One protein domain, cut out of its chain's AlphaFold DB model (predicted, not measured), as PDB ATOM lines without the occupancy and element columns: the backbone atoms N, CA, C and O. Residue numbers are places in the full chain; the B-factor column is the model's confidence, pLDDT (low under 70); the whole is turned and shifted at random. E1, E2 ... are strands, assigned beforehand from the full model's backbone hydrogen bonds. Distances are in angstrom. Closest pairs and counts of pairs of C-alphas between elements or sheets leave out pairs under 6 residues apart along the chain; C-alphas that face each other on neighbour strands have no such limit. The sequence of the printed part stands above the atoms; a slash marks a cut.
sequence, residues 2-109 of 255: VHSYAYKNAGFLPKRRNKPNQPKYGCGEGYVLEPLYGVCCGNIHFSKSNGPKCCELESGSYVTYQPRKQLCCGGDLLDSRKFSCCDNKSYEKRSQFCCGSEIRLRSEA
ATOM      1  N   VAL A   2      -9.916  12.599  24.511       34.69
ATOM      2  CA  VAL A   2     -10.344  11.910  25.735       34.69
ATOM      3  C   VAL A   2     -11.476  10.969  25.328       34.69
ATOM      4  O   VAL A   2     -12.489  11.422  24.808       34.69
ATOM      5  N   HIS A   3     -11.286   9.657  25.478       35.84
ATOM      6  CA  HIS A   3     -12.354   8.691  25.221       35.84
ATOM      7  C   HIS A   3     -13.375   8.779  26.361       35.84
ATOM      8  O   HIS A   3     -13.122   8.274  27.456       35.84
ATOM      9  N   SER A   4     -14.505   9.438  26.113       34.75
ATOM     10  CA  SER A   4     -15.652   9.451  27.015       34.75
ATOM     11  C   SER A   4     -16.384   8.108  26.942       34.75
ATOM     12  O   SER A   4     -16.634   7.556  25.867       34.75
ATOM     13  N   TYR A   5     -16.708   7.536  28.102       39.47
ATOM     14  CA  TYR A   5     -17.523   6.326  28.175       39.47
ATOM     15  C   TYR A   5     -18.998   6.721  28.065       39.47
ATOM     16  O   TYR A   5     -19.643   7.009  29.070       39.47
ATOM     17  N   ALA A   6     -19.544   6.738  26.851       35.19
ATOM     18  CA  ALA A   6     -20.980   6.898  26.654       35.19
ATOM     19  C   ALA A   6     -21.700   5.589  27.024       35.19
ATOM     20  O   ALA A   6     -21.632   4.603  26.292       35.19
ATOM     21  N   TYR A   7     -22.394   5.570  28.164       45.06
ATOM     22  CA  TYR A   7     -23.305   4.482  28.526       45.06
ATOM     23  C   TYR A   7     -24.757   4.908  28.295       45.06
ATOM     24  O   TYR A   7     -25.207   5.941  28.785       45.06
ATOM     25  N   LYS A   8     -25.510   4.073  27.569       38.84
ATOM     26  CA  LYS A   8     -26.973   4.152  27.492       38.84
ATOM     27  C   LYS A   8     -27.547   3.645  28.820       38.84
ATOM     28  O   LYS A   8     -27.674   2.440  29.014       38.84
ATOM     29  N   ASN A   9     -27.858   4.548  29.745       43.22
ATOM     30  CA  ASN A   9     -28.439   4.184  31.038       43.22
ATOM     31  C   ASN A   9     -29.960   4.034  30.914       43.22
ATOM     32  O   ASN A   9     -30.687   5.024  30.869       43.22
ATOM     33  N   ALA A  10     -30.454   2.798  30.902       40.31
ATOM     34  CA  ALA A  10     -31.863   2.529  31.168       40.31
ATOM     35  C   ALA A  10     -32.077   2.544  32.691       40.31
ATOM     36  O   ALA A  10     -32.017   1.509  33.352       40.31
ATOM     37  N   GLY A  11     -32.261   3.735  33.267       43.88
ATOM     38  CA  GLY A  11     -32.788   3.853  34.625       43.88
ATOM     39  C   GLY A  11     -34.172   3.199  34.711       43.88
ATOM     40  O   GLY A  11     -34.925   3.183  33.733       43.88
ATOM     41  N   PHE A  12     -34.528   2.654  35.874       43.94
ATOM     42  CA  PHE A  12     -35.903   2.225  36.112       43.94
ATOM     43  C   PHE A  12     -36.790   3.468  36.229       43.94
ATOM     44  O   PHE A  12     -36.900   4.064  37.295       43.94
ATOM     45  N   LEU A  13     -37.444   3.858  35.132       46.19
ATOM     46  CA  LEU A  13     -38.638   4.694  35.225       46.19
ATOM     47  C   LEU A  13     -39.761   3.808  35.784       46.19
ATOM     48  O   LEU A  13     -40.028   2.750  35.202       46.19
ATOM     49  N   PRO A  14     -40.415   4.172  36.902       40.94
ATOM     50  CA  PRO A  14     -41.435   3.324  37.501       40.94
ATOM     51  C   PRO A  14     -42.629   3.181  36.545       40.94
ATOM     52  O   PRO A  14     -43.481   4.063  36.438       40.94
ATOM     53  N   LYS A  15     -42.714   2.046  35.839       41.41
ATOM     54  CA  LYS A  15     -43.910   1.669  35.080       41.41
ATOM     55  C   LYS A  15     -45.000   1.267  36.070       41.41
ATOM     56  O   LYS A  15     -44.926   0.216  36.702       41.41
ATOM     57  N   ARG A  16     -46.033   2.105  36.187       46.22
ATOM     58  CA  ARG A  16     -47.267   1.809  36.929       46.22
ATOM     59  C   ARG A  16     -48.004   0.627  36.289       46.22
ATOM     60  O   ARG A  16     -48.812   0.855  35.397       46.22
ATOM     61  N   ARG A  17     -47.781  -0.611  36.738       42.78
ATOM     62  CA  ARG A  17     -48.745  -1.718  36.578       42.78
ATOM     63  C   ARG A  17     -48.701  -2.643  37.799       42.78
ATOM     64  O   ARG A  17     -47.680  -3.253  38.080       42.78
ATOM     65  N   ASN A  18     -49.833  -2.669  38.503       56.91
ATOM     66  CA  ASN A  18     -50.267  -3.557  39.587       56.91
ATOM     67  C   ASN A  18     -49.393  -4.793  39.876       56.91
ATOM     68  O   ASN A  18     -49.375  -5.717  39.066       56.91
ATOM     69  N   LYS A  19     -48.782  -4.846  41.076       38.66
ATOM     70  CA  LYS A  19     -48.504  -6.060  41.882       38.66
ATOM     71  C   LYS A  19     -47.975  -5.680  43.295       38.66
ATOM     72  O   LYS A  19     -47.636  -4.516  43.499       38.66
ATOM     73  N   PRO A  20     -48.022  -6.599  44.283       42.78
ATOM     74  CA  PRO A  20     -48.283  -6.315  45.701       42.78
ATOM     75  C   PRO A  20     -47.106  -5.692  46.462       42.78
ATOM     76  O   PRO A  20     -45.958  -5.991  46.157       42.78
ATOM     77  N   ASN A  21     -47.449  -4.864  47.462       46.16
ATOM     78  CA  ASN A  21     -46.689  -4.379  48.631       46.16
ATOM     79  C   ASN A  21     -45.177  -4.696  48.704       46.16
ATOM     80  O   ASN A  21     -44.694  -5.249  49.688       46.16
ATOM     81  N   GLN A  22     -44.400  -4.295  47.699       45.78
ATOM     82  CA  GLN A  22     -42.961  -4.133  47.876       45.78
ATOM     83  C   GLN A  22     -42.667  -2.707  48.357       45.78
ATOM     84  O   GLN A  22     -43.332  -1.768  47.901       45.78
ATOM     85  N   PRO A  23     -41.699  -2.520  49.272       49.59
ATOM     86  CA  PRO A  23     -41.334  -1.195  49.743       49.59
ATOM     87  C   PRO A  23     -40.858  -0.347  48.556       49.59
ATOM     88  O   PRO A  23     -39.972  -0.743  47.803       49.59
ATOM     89  N   LYS A  24     -41.496   0.806  48.338       51.00
ATOM     90  CA  LYS A  24     -41.156   1.722  47.245       51.00
ATOM     91  C   LYS A  24     -39.799   2.369  47.542       51.00
ATOM     92  O   LYS A  24     -39.718   3.237  48.401       51.00
ATOM     93  N   TYR A  25     -38.749   1.962  46.834       58.62
ATOM     94  CA  TYR A  25     -37.434   2.607  46.902       58.62
ATOM     95  C   TYR A  25     -37.442   3.867  46.024       58.62
ATOM     96  O   TYR A  25     -37.244   3.788  44.810       58.62
ATOM     97  N   GLY A  26     -37.769   5.014  46.621       56.34
ATOM     98  CA  GLY A  26     -37.800   6.316  45.958       56.34
ATOM     99  C   GLY A  26     -36.534   7.134  46.203       56.34
ATOM    100  O   GLY A  26     -35.801   6.917  47.164       56.34
ATOM    101  N   CYS A  27     -36.297   8.096  45.318       66.50
ATOM    102  CA  CYS A  27     -35.256   9.109  45.428       66.50
ATOM    103  C   CYS A  27     -35.921  10.487  45.309       66.50
ATOM    104  O   CYS A  27     -36.462  10.792  44.249       66.50
ATOM    105  N   GLY A  28     -35.945  11.279  46.389       63.69
ATOM    106  CA  GLY A  28     -36.657  12.569  46.463       63.69
ATOM    107  C   GLY A  28     -37.368  12.789  47.809       63.69
ATOM    108  O   GLY A  28     -37.015  12.137  48.791       63.69
ATOM    109  N   GLU A  29     -38.382  13.669  47.851       48.59
ATOM    110  CA  GLU A  29     -39.158  14.100  49.047       48.59
ATOM    111  C   GLU A  29     -40.001  12.999  49.742       48.59
ATOM    112  O   GLU A  29     -40.991  13.267  50.419       48.59
ATOM    113  N   GLY A  30     -39.634  11.729  49.598       49.75
ATOM    114  CA  GLY A  30     -40.362  10.610  50.182       49.75
ATOM    115  C   GLY A  30     -39.532   9.334  50.204       49.75
ATOM    116  O   GLY A  30     -39.558   8.566  49.249       49.75
ATOM    117  N   TYR A  31     -38.852   9.143  51.337       49.62
ATOM    118  CA  TYR A  31     -38.277   7.919  51.916       49.62
ATOM    119  C   TYR A  31     -37.324   7.065  51.058       49.62
ATOM    120  O   TYR A  31     -37.723   6.324  50.161       49.62
ATOM    121  N   VAL A  32     -36.052   7.052  51.481       50.03
ATOM    122  CA  VAL A  32     -35.073   6.010  51.145       50.03
ATOM    123  C   VAL A  32     -35.159   4.916  52.211       50.03
ATOM    124  O   VAL A  32     -34.729   5.107  53.348       50.03
ATOM    125  N   LEU A  33     -35.711   3.762  51.842       49.56
ATOM    126  CA  LEU A  33     -35.565   2.536  52.620       49.56
ATOM    127  C   LEU A  33     -34.177   1.951  52.364       49.56
ATOM    128  O   LEU A  33     -33.867   1.509  51.263       49.56
ATOM    129  N   GLU A  34     -33.380   1.991  53.426       52.41
ATOM    130  CA  GLU A  34     -32.057   1.405  53.618       52.41
ATOM    131  C   GLU A  34     -30.961   1.758  52.585       52.41
ATOM    132  O   GLU A  34     -30.949   1.244  51.463       52.41
ATOM    133  N   PRO A  35     -29.891   2.475  52.998       58.38
ATOM    134  CA  PRO A  35     -28.674   2.642  52.194       58.38
ATOM    135  C   PRO A  35     -27.920   1.320  51.931       58.38
ATOM    136  O   PRO A  35     -26.811   1.329  51.395       58.38
ATOM    137  N   LEU A  36     -28.479   0.166  52.309       61.56
ATOM    138  CA  LEU A  36     -27.922  -1.163  52.076       61.56
ATOM    139  C   LEU A  36     -27.996  -1.585  50.606       61.56
ATOM    140  O   LEU A  36     -27.016  -2.161  50.128       61.56
ATOM    141  N   TYR A  37     -29.056  -1.241  49.869       67.81
ATOM    142  CA  TYR A  37     -29.333  -1.877  48.570       67.81
ATOM    143  C   TYR A  37     -29.086  -1.003  47.336       67.81
ATOM    144  O   TYR A  37     -28.897  -1.534  46.239       67.81
ATOM    145  N   GLY A  38     -29.005   0.317  47.488       76.31
ATOM    146  CA  GLY A  38     -28.827   1.197  46.339       76.31
ATOM    147  C   GLY A  38     -28.203   2.547  46.646       76.31
ATOM    148  O   GLY A  38     -27.757   2.821  47.760       76.31
ATOM    149  N   VAL A  39     -28.106   3.351  45.595       83.69
ATOM    150  CA  VAL A  39     -27.558   4.704  45.586       83.69
ATOM    151  C   VAL A  39     -28.550   5.609  44.895       83.69
ATOM    152  O   VAL A  39     -29.036   5.303  43.806       83.69
ATOM    153  N   CYS A  40     -28.812   6.745  45.523       84.38
ATOM    154  CA  CYS A  40     -29.599   7.796  44.921       84.38
ATOM    155  C   CYS A  40     -28.722   8.697  44.051       84.38
ATOM    156  O   CYS A  40     -27.671   9.153  44.503       84.38
ATOM    157  N   CYS A  41     -29.128   8.934  42.806       86.88
ATOM    158  CA  CYS A  41     -28.359   9.719  41.849       86.88
ATOM    159  C   CYS A  41     -29.312  10.451  40.897       86.88
ATOM    160  O   CYS A  41     -30.011   9.805  40.118       86.88
ATOM    161  N   GLY A  42     -29.400  11.781  40.999       81.88
ATOM    162  CA  GLY A  42     -30.299  12.585  40.161       81.88
ATOM    163  C   GLY A  42     -31.779  12.215  40.272       81.88
ATOM    164  O   GLY A  42     -32.438  12.035  39.254       81.88
ATOM    165  N   ASN A  43     -32.291  12.022  41.491       81.00
ATOM    166  CA  ASN A  43     -33.658  11.548  41.767       81.00
ATOM    167  C   ASN A  43     -33.992  10.134  41.240       81.00
ATOM    168  O   ASN A  43     -35.144   9.706  41.286       81.00
ATOM    169  N   ILE A  44     -32.992   9.365  40.798       79.50
ATOM    170  CA  ILE A  44     -33.149   7.972  40.372       79.50
ATOM    171  C   ILE A  44     -32.421   7.062  41.365       79.50
ATOM    172  O   ILE A  44     -31.278   7.319  41.750       79.50
ATOM    173  N   HIS A  45     -33.084   5.982  41.781       80.06
ATOM    174  CA  HIS A  45     -32.489   4.963  42.641       80.06
ATOM    175  C   HIS A  45     -31.826   3.874  41.790       80.06
ATOM    176  O   HIS A  45     -32.474   3.213  40.978       80.06
ATOM    177  N   PHE A  46     -30.526   3.674  41.988       79.12
ATOM    178  CA  PHE A  46     -29.730   2.664  41.302       79.12
ATOM    179  C   PHE A  46     -29.325   1.552  42.265       79.12
ATOM    180  O   PHE A  46     -28.980   1.811  43.413       79.12
ATOM    181  N   SER A  47     -29.286   0.309  41.785       78.44
ATOM    182  CA  SER A  47     -28.673  -0.794  42.537       78.44
ATOM    183  C   SER A  47     -27.180  -0.533  42.770       78.44
ATOM    184  O   SER A  47     -26.477  -0.082  41.859       78.44
ATOM    185  N   LYS A  48     -26.648  -0.917  43.940       76.44
ATOM    186  CA  LYS A  48     -25.198  -0.856  44.221       76.44
ATOM    187  C   LYS A  48     -24.340  -1.637  43.221       76.44
ATOM    188  O   LYS A  48     -23.168  -1.301  43.054       76.44
ATOM    189  N   SER A  49     -24.903  -2.638  42.537       79.44
ATOM    190  CA  SER A  49     -24.215  -3.375  41.464       79.44
ATOM    191  C   SER A  49     -23.825  -2.473  40.285       79.44
ATOM    192  O   SER A  49     -22.775  -2.679  39.673       79.44
ATOM    193  N   ASN A  50     -24.632  -1.446  39.999       72.19
ATOM    194  CA  ASN A  50     -24.392  -0.497  38.909       72.19
ATOM    195  C   ASN A  50     -23.335   0.554  39.282       72.19
ATOM    196  O   ASN A  50     -22.658   1.091  38.410       72.19
ATOM    197  N   GLY A  51     -23.135   0.802  40.575       81.50
ATOM    198  CA  GLY A  51     -22.126   1.727  41.070       81.50
ATOM    199  C   GLY A  51     -22.511   2.297  42.432       81.50
ATOM    200  O   GLY A  51     -23.592   2.865  42.558       81.50
ATOM    201  N   PRO A  52     -21.651   2.195  43.462       86.62
ATOM    202  CA  PRO A  52     -21.949   2.711  44.793       86.62
ATOM    203  C   PRO A  52     -21.796   4.241  44.906       86.62
ATOM    204  O   PRO A  52     -21.949   4.779  45.999       86.62
ATOM    205  N   LYS A  53     -21.456   4.949  43.821       90.88
ATOM    206  CA  LYS A  53     -21.279   6.406  43.814       90.88
ATOM    207  C   LYS A  53     -22.030   7.051  42.660       90.88
ATOM    208  O   LYS A  53     -22.187   6.430  41.614       90.88
ATOM    209  N   CYS A  54     -22.436   8.299  42.861       92.06
ATOM    210  CA  CYS A  54     -23.076   9.146  41.861       92.06
ATOM    211  C   CYS A  54     -22.096  10.207  41.348       92.06
ATOM    212  O   CYS A  54     -21.284  10.722  42.117       92.06
ATOM    213  N   CYS A  55     -22.172  10.501  40.056       94.12
ATOM    214  CA  CYS A  55     -21.473  11.579  39.382       94.12
ATOM    215  C   CYS A  55     -22.502  12.461  38.684       94.12
ATOM    216  O   CYS A  55     -23.329  11.957  37.923       94.12
ATOM    217  N   GLU A  56     -22.439  13.756  38.946       93.56
ATOM    218  CA  GLU A  56     -23.099  14.762  38.128       93.56
ATOM    219  C   GLU A  56     -22.178  15.086  36.960       93.56
ATOM    220  O   GLU A  56     -20.989  15.334  37.158       93.56
ATOM    221  N   LEU A  57     -22.713  15.000  35.749       93.25
ATOM    222  CA  LEU A  57     -21.992  15.309  34.529       93.25
ATOM    223  C   LEU A  57     -22.163  16.785  34.182       93.25
ATOM    224  O   LEU A  57     -23.174  17.384  34.532       93.25
ATOM    225  N   GLU A  58     -21.238  17.347  33.407       91.12
ATOM    226  CA  GLU A  58     -21.309  18.754  32.968       91.12
ATOM    227  C   GLU A  58     -22.612  19.074  32.203       91.12
ATOM    228  O   GLU A  58     -23.136  20.179  32.264       91.12
ATOM    229  N   SER A  59     -23.211  18.062  31.565       90.25
ATOM    230  CA  SER A  59     -24.540  18.143  30.935       90.25
ATOM    231  C   SER A  59     -25.724  18.314  31.909       90.25
ATOM    232  O   SER A  59     -26.868  18.349  31.460       90.25
ATOM    233  N   GLY A  60     -25.491  18.326  33.226       89.50
ATOM    234  CA  GLY A  60     -26.530  18.280  34.264       89.50
ATOM    235  C   GLY A  60     -27.182  16.900  34.434       89.50
ATOM    236  O   GLY A  60     -28.128  16.737  35.201       89.50
ATOM    237  N   SER A  61     -26.699  15.888  33.708       89.19
ATOM    238  CA  SER A  61     -27.158  14.504  33.846       89.19
ATOM    239  C   SER A  61     -26.440  13.792  34.988       89.19
ATOM    240  O   SER A  61     -25.274  14.057  35.262       89.19
ATOM    241  N   TYR A  62     -27.098  12.811  35.599       90.31
ATOM    242  CA  TYR A  62     -26.526  12.030  36.694       90.31
ATOM    243  C   TYR A  62     -26.234  10.592  36.263       90.31
ATOM    244  O   TYR A  62     -27.048   9.941  35.602       90.31
ATOM    245  N   VAL A  63     -25.071  10.073  36.652       90.69
ATOM    246  CA  VAL A  63     -24.647   8.697  36.364       90.69
ATOM    247  C   VAL A  63     -24.037   8.039  37.592       90.69
ATOM    248  O   VAL A  63     -23.240   8.633  38.316       90.69
ATOM    249  N   THR A  64     -24.373   6.773  37.828       91.81
ATOM    250  CA  THR A  64     -23.690   5.976  38.849       91.81
ATOM    251  C   THR A  64     -22.434   5.325  38.307       91.81
ATOM    252  O   THR A  64     -22.391   4.921  37.148       91.81
ATOM    253  N   TYR A  65     -21.424   5.163  39.157       91.69
ATOM    254  CA  TYR A  65     -20.147   4.594  38.749       91.69
ATOM    255  C   TYR A  65     -19.500   3.715  39.817       91.69
ATOM    256  O   TYR A  65     -19.769   3.826  41.018       91.69
ATOM    257  N   GLN A  66     -18.607   2.830  39.370       91.56
ATOM    258  CA  GLN A  66     -17.828   1.961  40.248       91.56
ATOM    259  C   GLN A  66     -16.482   2.619  40.589       91.56
ATOM    260  O   GLN A  66     -15.608   2.651  39.725       91.56
ATOM    261  N   PRO A  67     -16.229   3.054  41.840       90.44
ATOM    262  CA  PRO A  67     -15.013   3.794  42.202       90.44
ATOM    263  C   PRO A  67     -13.715   2.991  42.037       90.44
ATOM    264  O   PRO A  67     -12.631   3.561  42.043       90.44
ATOM    265  N   ARG A  68     -13.809   1.661  41.893       89.50
ATOM    266  CA  ARG A  68     -12.660   0.792  41.585       89.50
ATOM    267  C   ARG A  68     -12.200   0.883  40.127       89.50
ATOM    268  O   ARG A  68     -11.085   0.472  39.824       89.50
ATOM    269  N   LYS A  69     -13.075   1.325  39.222       91.69
ATOM    270  CA  LYS A  69     -12.827   1.385  37.772       91.69
ATOM    271  C   LYS A  69     -12.948   2.800  37.231       91.69
ATOM    272  O   LYS A  69     -12.227   3.149  36.306       91.69
ATOM    273  N   GLN A  70     -13.797   3.624  37.829       95.06
ATOM    274  CA  GLN A  70     -14.144   4.951  37.348       95.06
ATOM    275  C   GLN A  70     -13.987   5.998  38.448       95.06
ATOM    276  O   GLN A  70     -14.070   5.680  39.634       95.06
ATOM    277  N   LEU A  71     -13.777   7.247  38.052       95.44
ATOM    278  CA  LEU A  71     -13.784   8.402  38.940       95.44
ATOM    279  C   LEU A  71     -14.658   9.505  38.336       95.44
ATOM    280  O   LEU A  71     -14.734   9.619  37.116       95.44
ATOM    281  N   CYS A  72     -15.295  10.295  39.193       95.94
ATOM    282  CA  CYS A  72     -16.020  11.500  38.806       95.94
ATOM    283  C   CYS A  72     -15.155  12.723  39.116       95.94
ATOM    284  O   CYS A  72     -14.677  12.838  40.247       95.94
ATOM    285  N   CYS A  73     -14.926  13.603  38.146       96.56
ATOM    286  CA  CYS A  73     -14.106  14.800  38.324       96.56
ATOM    287  C   CYS A  73     -14.579  15.910  37.394       96.56
ATOM    288  O   CYS A  73     -14.588  15.701  36.188       96.56
ATOM    289  N   GLY A  74     -14.961  17.063  37.947       93.75
ATOM    290  CA  GLY A  74     -15.306  18.241  37.143       93.75
ATOM    291  C   GLY A  74     -16.447  18.042  36.149       93.75
ATOM    292  O   GLY A  74     -16.439  18.686  35.113       93.75
ATOM    293  N   GLY A  75     -17.389  17.137  36.422       93.38
ATOM    294  CA  GLY A  75     -18.457  16.821  35.470       93.38
ATOM    295  C   GLY A  75     -18.133  15.688  34.491       93.38
ATOM    296  O   GLY A  75     -18.969  15.360  33.653       93.38
ATOM    297  N   ASP A  76     -16.968  15.049  34.610       94.69
ATOM    298  CA  ASP A  76     -16.568  13.934  33.752       94.69
ATOM    299  C   ASP A  76     -16.473  12.608  34.503       94.69
ATOM    300  O   ASP A  76     -15.963  12.525  35.627       94.69
ATOM    301  N   LEU A  77     -16.882  11.532  33.822       95.31
ATOM    302  CA  LEU A  77     -16.678  10.160  34.275       95.31
ATOM    303  C   LEU A  77     -15.500   9.502  33.545       95.31
ATOM    304  O   LEU A  77     -15.564   9.200  32.353       95.31
ATOM    305  N   LEU A  78     -14.428   9.227  34.284       96.25
ATOM    306  CA  LEU A  78     -13.117   8.864  33.736       96.25
ATOM    307  C   LEU A  78     -12.649   7.490  34.221       96.25
ATOM    308  O   LEU A  78     -13.030   7.056  35.306       96.25
ATOM    309  N   ASP A  79     -11.770   6.808  33.470       95.94
ATOM    310  CA  ASP A  79     -11.124   5.568  33.941       95.94
ATOM    311  C   ASP A  79     -10.154   5.893  35.087       95.94
ATOM    312  O   ASP A  79      -9.084   6.476  34.882       95.94
ATOM    313  N   SER A  80     -10.511   5.451  36.294       94.69
ATOM    314  CA  SER A  80      -9.735   5.646  37.522       94.69
ATOM    315  C   SER A  80      -8.342   5.031  37.469       94.69
ATOM    316  O   SER A  80      -7.523   5.349  38.320       94.69
ATOM    317  N   ARG A  81      -8.029   4.144  36.516       94.06
ATOM    318  CA  ARG A  81      -6.683   3.579  36.335       94.06
ATOM    319  C   ARG A  81      -5.769   4.532  35.576       94.06
ATOM    320  O   ARG A  81      -4.581   4.575  35.881       94.06
ATOM    321  N   LYS A  82      -6.317   5.321  34.651       96.25
ATOM    322  CA  LYS A  82      -5.563   6.251  33.797       96.25
ATOM    323  C   LYS A  82      -5.557   7.671  34.352       96.25
ATOM    324  O   LYS A  82      -4.508   8.309  34.380       96.25
ATOM    325  N   PHE A  83      -6.699   8.128  34.851       97.19
ATOM    326  CA  PHE A  83      -6.905   9.511  35.264       97.19
ATOM    327  C   PHE A  83      -7.036   9.654  36.778       97.19
ATOM    328  O   PHE A  83      -7.302   8.692  37.501       97.19
ATOM    329  N   SER A  84      -6.816  10.871  37.253       96.56
ATOM    330  CA  SER A  84      -7.092  11.312  38.618       96.56
ATOM    331  C   SER A  84      -7.652  12.732  38.582       96.56
ATOM    332  O   SER A  84      -7.673  13.356  37.524       96.56
ATOM    333  N   CYS A  85      -8.124  13.219  39.726       96.00
ATOM    334  CA  CYS A  85      -8.685  14.558  39.871       96.00
ATOM    335  C   CYS A  85      -7.774  15.436  40.731       96.00
ATOM    336  O   CYS A  85      -7.217  14.959  41.721       96.00
ATOM    337  N   CYS A  86      -7.638  16.700  40.355       95.56
ATOM    338  CA  CYS A  86      -6.946  17.748  41.090       95.56
ATOM    339  C   CYS A  86      -7.809  19.006  41.008       95.56
ATOM    340  O   CYS A  86      -7.968  19.542  39.917       95.56
ATOM    341  N   ASP A  87      -8.408  19.427  42.122       93.00
ATOM    342  CA  ASP A  87      -9.277  20.616  42.177       93.00
ATOM    343  C   ASP A  87     -10.330  20.662  41.047       93.00
ATOM    344  O   ASP A  87     -10.369  21.567  40.218       93.00
ATOM    345  N   ASN A  88     -11.129  19.591  40.948       92.69
ATOM    346  CA  ASN A  88     -12.121  19.355  39.888       92.69
ATOM    347  C   ASN A  88     -11.580  19.278  38.451       92.69
ATOM    348  O   ASN A  88     -12.360  19.097  37.525       92.69
ATOM    349  N   LYS A  89     -10.266  19.332  38.236       95.25
ATOM    350  CA  LYS A  89      -9.648  19.134  36.923       95.25
ATOM    351  C   LYS A  89      -9.064  17.739  36.820       95.25
ATOM    352  O   LYS A  89      -8.342  17.272  37.705       95.25
ATOM    353  N   SER A  90      -9.371  17.057  35.727       96.12
ATOM    354  CA  SER A  90      -8.818  15.734  35.481       96.12
ATOM    355  C   SER A  90      -7.400  15.812  34.921       96.12
ATOM    356  O   SER A  90      -7.036  16.753  34.217       96.12
ATOM    357  N   TYR A  91      -6.574  14.822  35.254       96.69
ATOM    358  CA  TYR A  91      -5.205  14.720  34.752       96.69
ATOM    359  C   TYR A  91      -4.796  13.262  34.546       96.69
ATOM    360  O   TYR A  91      -5.306  12.351  35.210       96.69
ATOM    361  N   GLU A  92      -3.859  13.021  33.631       97.00
ATOM    362  CA  GLU A  92      -3.372  11.673  33.338       97.00
ATOM    363  C   GLU A  92      -2.273  11.271  34.331       97.00
ATOM    364  O   GLU A  92      -1.194  11.858  34.383       97.00
ATOM    365  N   LYS A  93      -2.494  10.207  35.109       94.94
ATOM    366  CA  LYS A  93      -1.574   9.798  36.187       94.94
ATOM    367  C   LYS A  93      -0.180   9.406  35.704       94.94
ATOM    368  O   LYS A  93       0.772   9.460  36.491       94.94
ATOM    369  N   ARG A  94      -0.071   8.964  34.446       94.81
ATOM    370  CA  ARG A  94       1.184   8.510  33.837       94.81
ATOM    371  C   ARG A  94       2.143   9.666  33.577       94.81
ATOM    372  O   ARG A  94       3.342   9.492  33.761       94.81
ATOM    373  N   SER A  95       1.623  10.812  33.156       95.38
ATOM    374  CA  SER A  95       2.406  11.971  32.721       95.38
ATOM    375  C   SER A  95       2.344  13.126  33.718       95.38
ATOM    376  O   SER A  95       3.255  13.949  33.739       95.38
ATOM    377  N   GLN A  96       1.328  13.164  34.583       96.19
ATOM    378  CA  GLN A  96       1.038  14.287  35.468       96.19
ATOM    379  C   GLN A  96       0.818  13.851  36.925       96.19
ATOM    380  O   GLN A  96       0.606  12.672  37.243       96.19
ATOM    381  N   PHE A  97       0.885  14.820  37.833       94.31
ATOM    382  CA  PHE A  97       0.534  14.668  39.240       94.31
ATOM    383  C   PHE A  97      -0.123  15.944  39.782       94.31
ATOM    384  O   PHE A  97       0.085  17.031  39.251       94.31
ATOM    385  N   CYS A  98      -0.924  15.791  40.838       94.25
ATOM    386  CA  CYS A  98      -1.569  16.904  41.527       94.25
ATOM    387  C   CYS A  98      -0.664  17.456  42.625       94.25
ATOM    388  O   CYS A  98      -0.067  16.693  43.391       94.25
ATOM    389  N   CYS A  99      -0.598  18.776  42.706       93.56
ATOM    390  CA  CYS A  99       0.245  19.517  43.618       93.56
ATOM    391  C   CYS A  99      -0.572  20.599  44.333       93.56
ATOM    392  O   CYS A  99      -0.529  21.777  43.984       93.56
ATOM    393  N   GLY A 100      -1.385  20.176  45.304       90.31
ATOM    394  CA  GLY A 100      -2.433  21.022  45.880       90.31
ATOM    395  C   GLY A 100      -3.585  21.193  44.900       90.31
ATOM    396  O   GLY A 100      -4.329  20.244  44.680       90.31
ATOM    397  N   SER A 101      -3.705  22.378  44.304       91.06
ATOM    398  CA  SER A 101      -4.682  22.694  43.250       91.06
ATOM    399  C   SER A 101      -4.070  22.764  41.846       91.06
ATOM    400  O   SER A 101      -4.779  22.962  40.862       91.06
ATOM    401  N   GLU A 102      -2.750  22.593  41.722       92.94
ATOM    402  CA  GLU A 102      -2.044  22.706  40.447       92.94
ATOM    403  C   GLU A 102      -1.694  21.325  39.873       92.94
ATOM    404  O   GLU A 102      -1.158  20.460  40.570       92.94
ATOM    405  N   ILE A 103      -1.959  21.113  38.583       94.75
ATOM    406  CA  ILE A 103      -1.544  19.907  37.857       94.75
ATOM    407  C   ILE A 103      -0.158  20.155  37.258       94.75
ATOM    408  O   ILE A 103       0.033  21.115  36.515       94.75
ATOM    409  N   ARG A 104       0.801  19.275  37.552       93.69
ATOM    410  CA  ARG A 104       2.199  19.376  37.106       93.69
ATOM    411  C   ARG A 104       2.627  18.180  36.273       93.69
ATOM    412  O   ARG A 104       2.114  17.071  36.461       93.69
ATOM    413  N   LEU A 105       3.598  18.377  35.382       94.19
ATOM    414  CA  LEU A 105       4.182  17.293  34.596       94.19
ATOM    415  C   LEU A 105       5.193  16.506  35.428       94.19
ATOM    416  O   LEU A 105       6.013  17.055  36.155       94.19
ATOM    417  N   ARG A 106       5.208  15.181  35.282       89.62
ATOM    418  CA  ARG A 106       6.165  14.317  35.985       89.62
ATOM    419  C   ARG A 106       7.612  14.519  35.543       89.62
ATOM    420  O   ARG A 106       8.494  14.159  36.326       89.62
ATOM    421  N   SER A 107       7.819  15.056  34.338       88.12
ATOM    422  CA  SER A 107       9.119  15.455  33.789       88.12
ATOM    423  C   SER A 107       9.708  16.684  34.478       88.12
ATOM    424  O   SER A 107      10.910  16.904  34.369       88.12
ATOM    425  N   GLU A 108       8.895  17.473  35.188       85.50
ATOM    426  CA  GLU A 108       9.411  18.550  36.027       85.50
ATOM    427  C   GLU A 108      10.276  17.960  37.143       85.50
ATOM    428  O   GLU A 108       9.936  16.937  37.753       85.50
ATOM    429  N   ALA A 109      11.418  18.606  37.391       86.19
ATOM    430  CA  ALA A 109      12.334  18.192  38.443       86.19
ATOM    431  C   ALA A 109      11.690  18.347  39.824       86.19
ATOM    432  O   ALA A 109      11.944  17.534  40.700       86.19
TER     433      ALA A 109
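What this domain is: This is residues 2 to 109 of the 255 residues of an uncharacterized protein of Oikopleura dioica (UniProt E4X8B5). Little of this rod is regular structure: five small antiparallel hairpins, from E1 and E2 to E9 and E10, follow in a row, and unnamed residues 2 to 37 run beside it and fold back, residues 15 to 22 sticking out. The printed part has 108 residues, 40 of them in ten strands, all strand by class. It is loose, radius of gyration of the C-alphas 17.7 A, spanning 66 by 24 by 22 A.

Where its parts are: E1, residues 38 to 41, begins at C-alpha 38 (-28.827, 1.197, 46.339). Then come E2, 44 to 47; E3, 53 to 56; E4, 62 to 65; E5, 70 to 73; E6, 76 to 79; E7, 83 to 86; E8, 89 to 92; E9, 96 to 99; and E10, 102 to 105, ending at C-alpha 105 (4.182, 17.293, 34.596).

How they stand to each other: In hairpin E1 and E2, N 39 and O 46 are within hydrogen-bond range, 2.8 A. The closest C-alphas of E1 and E3 are Cys 41 and Cys 54, 5.3 A. E1 and E5 are apart.

The domain as a whole: The farthest C-alphas, Asn 18 and Ala 109, are 66.3 A apart. The printed part has no cut. Residues 2 to 37 have pLDDT under 70.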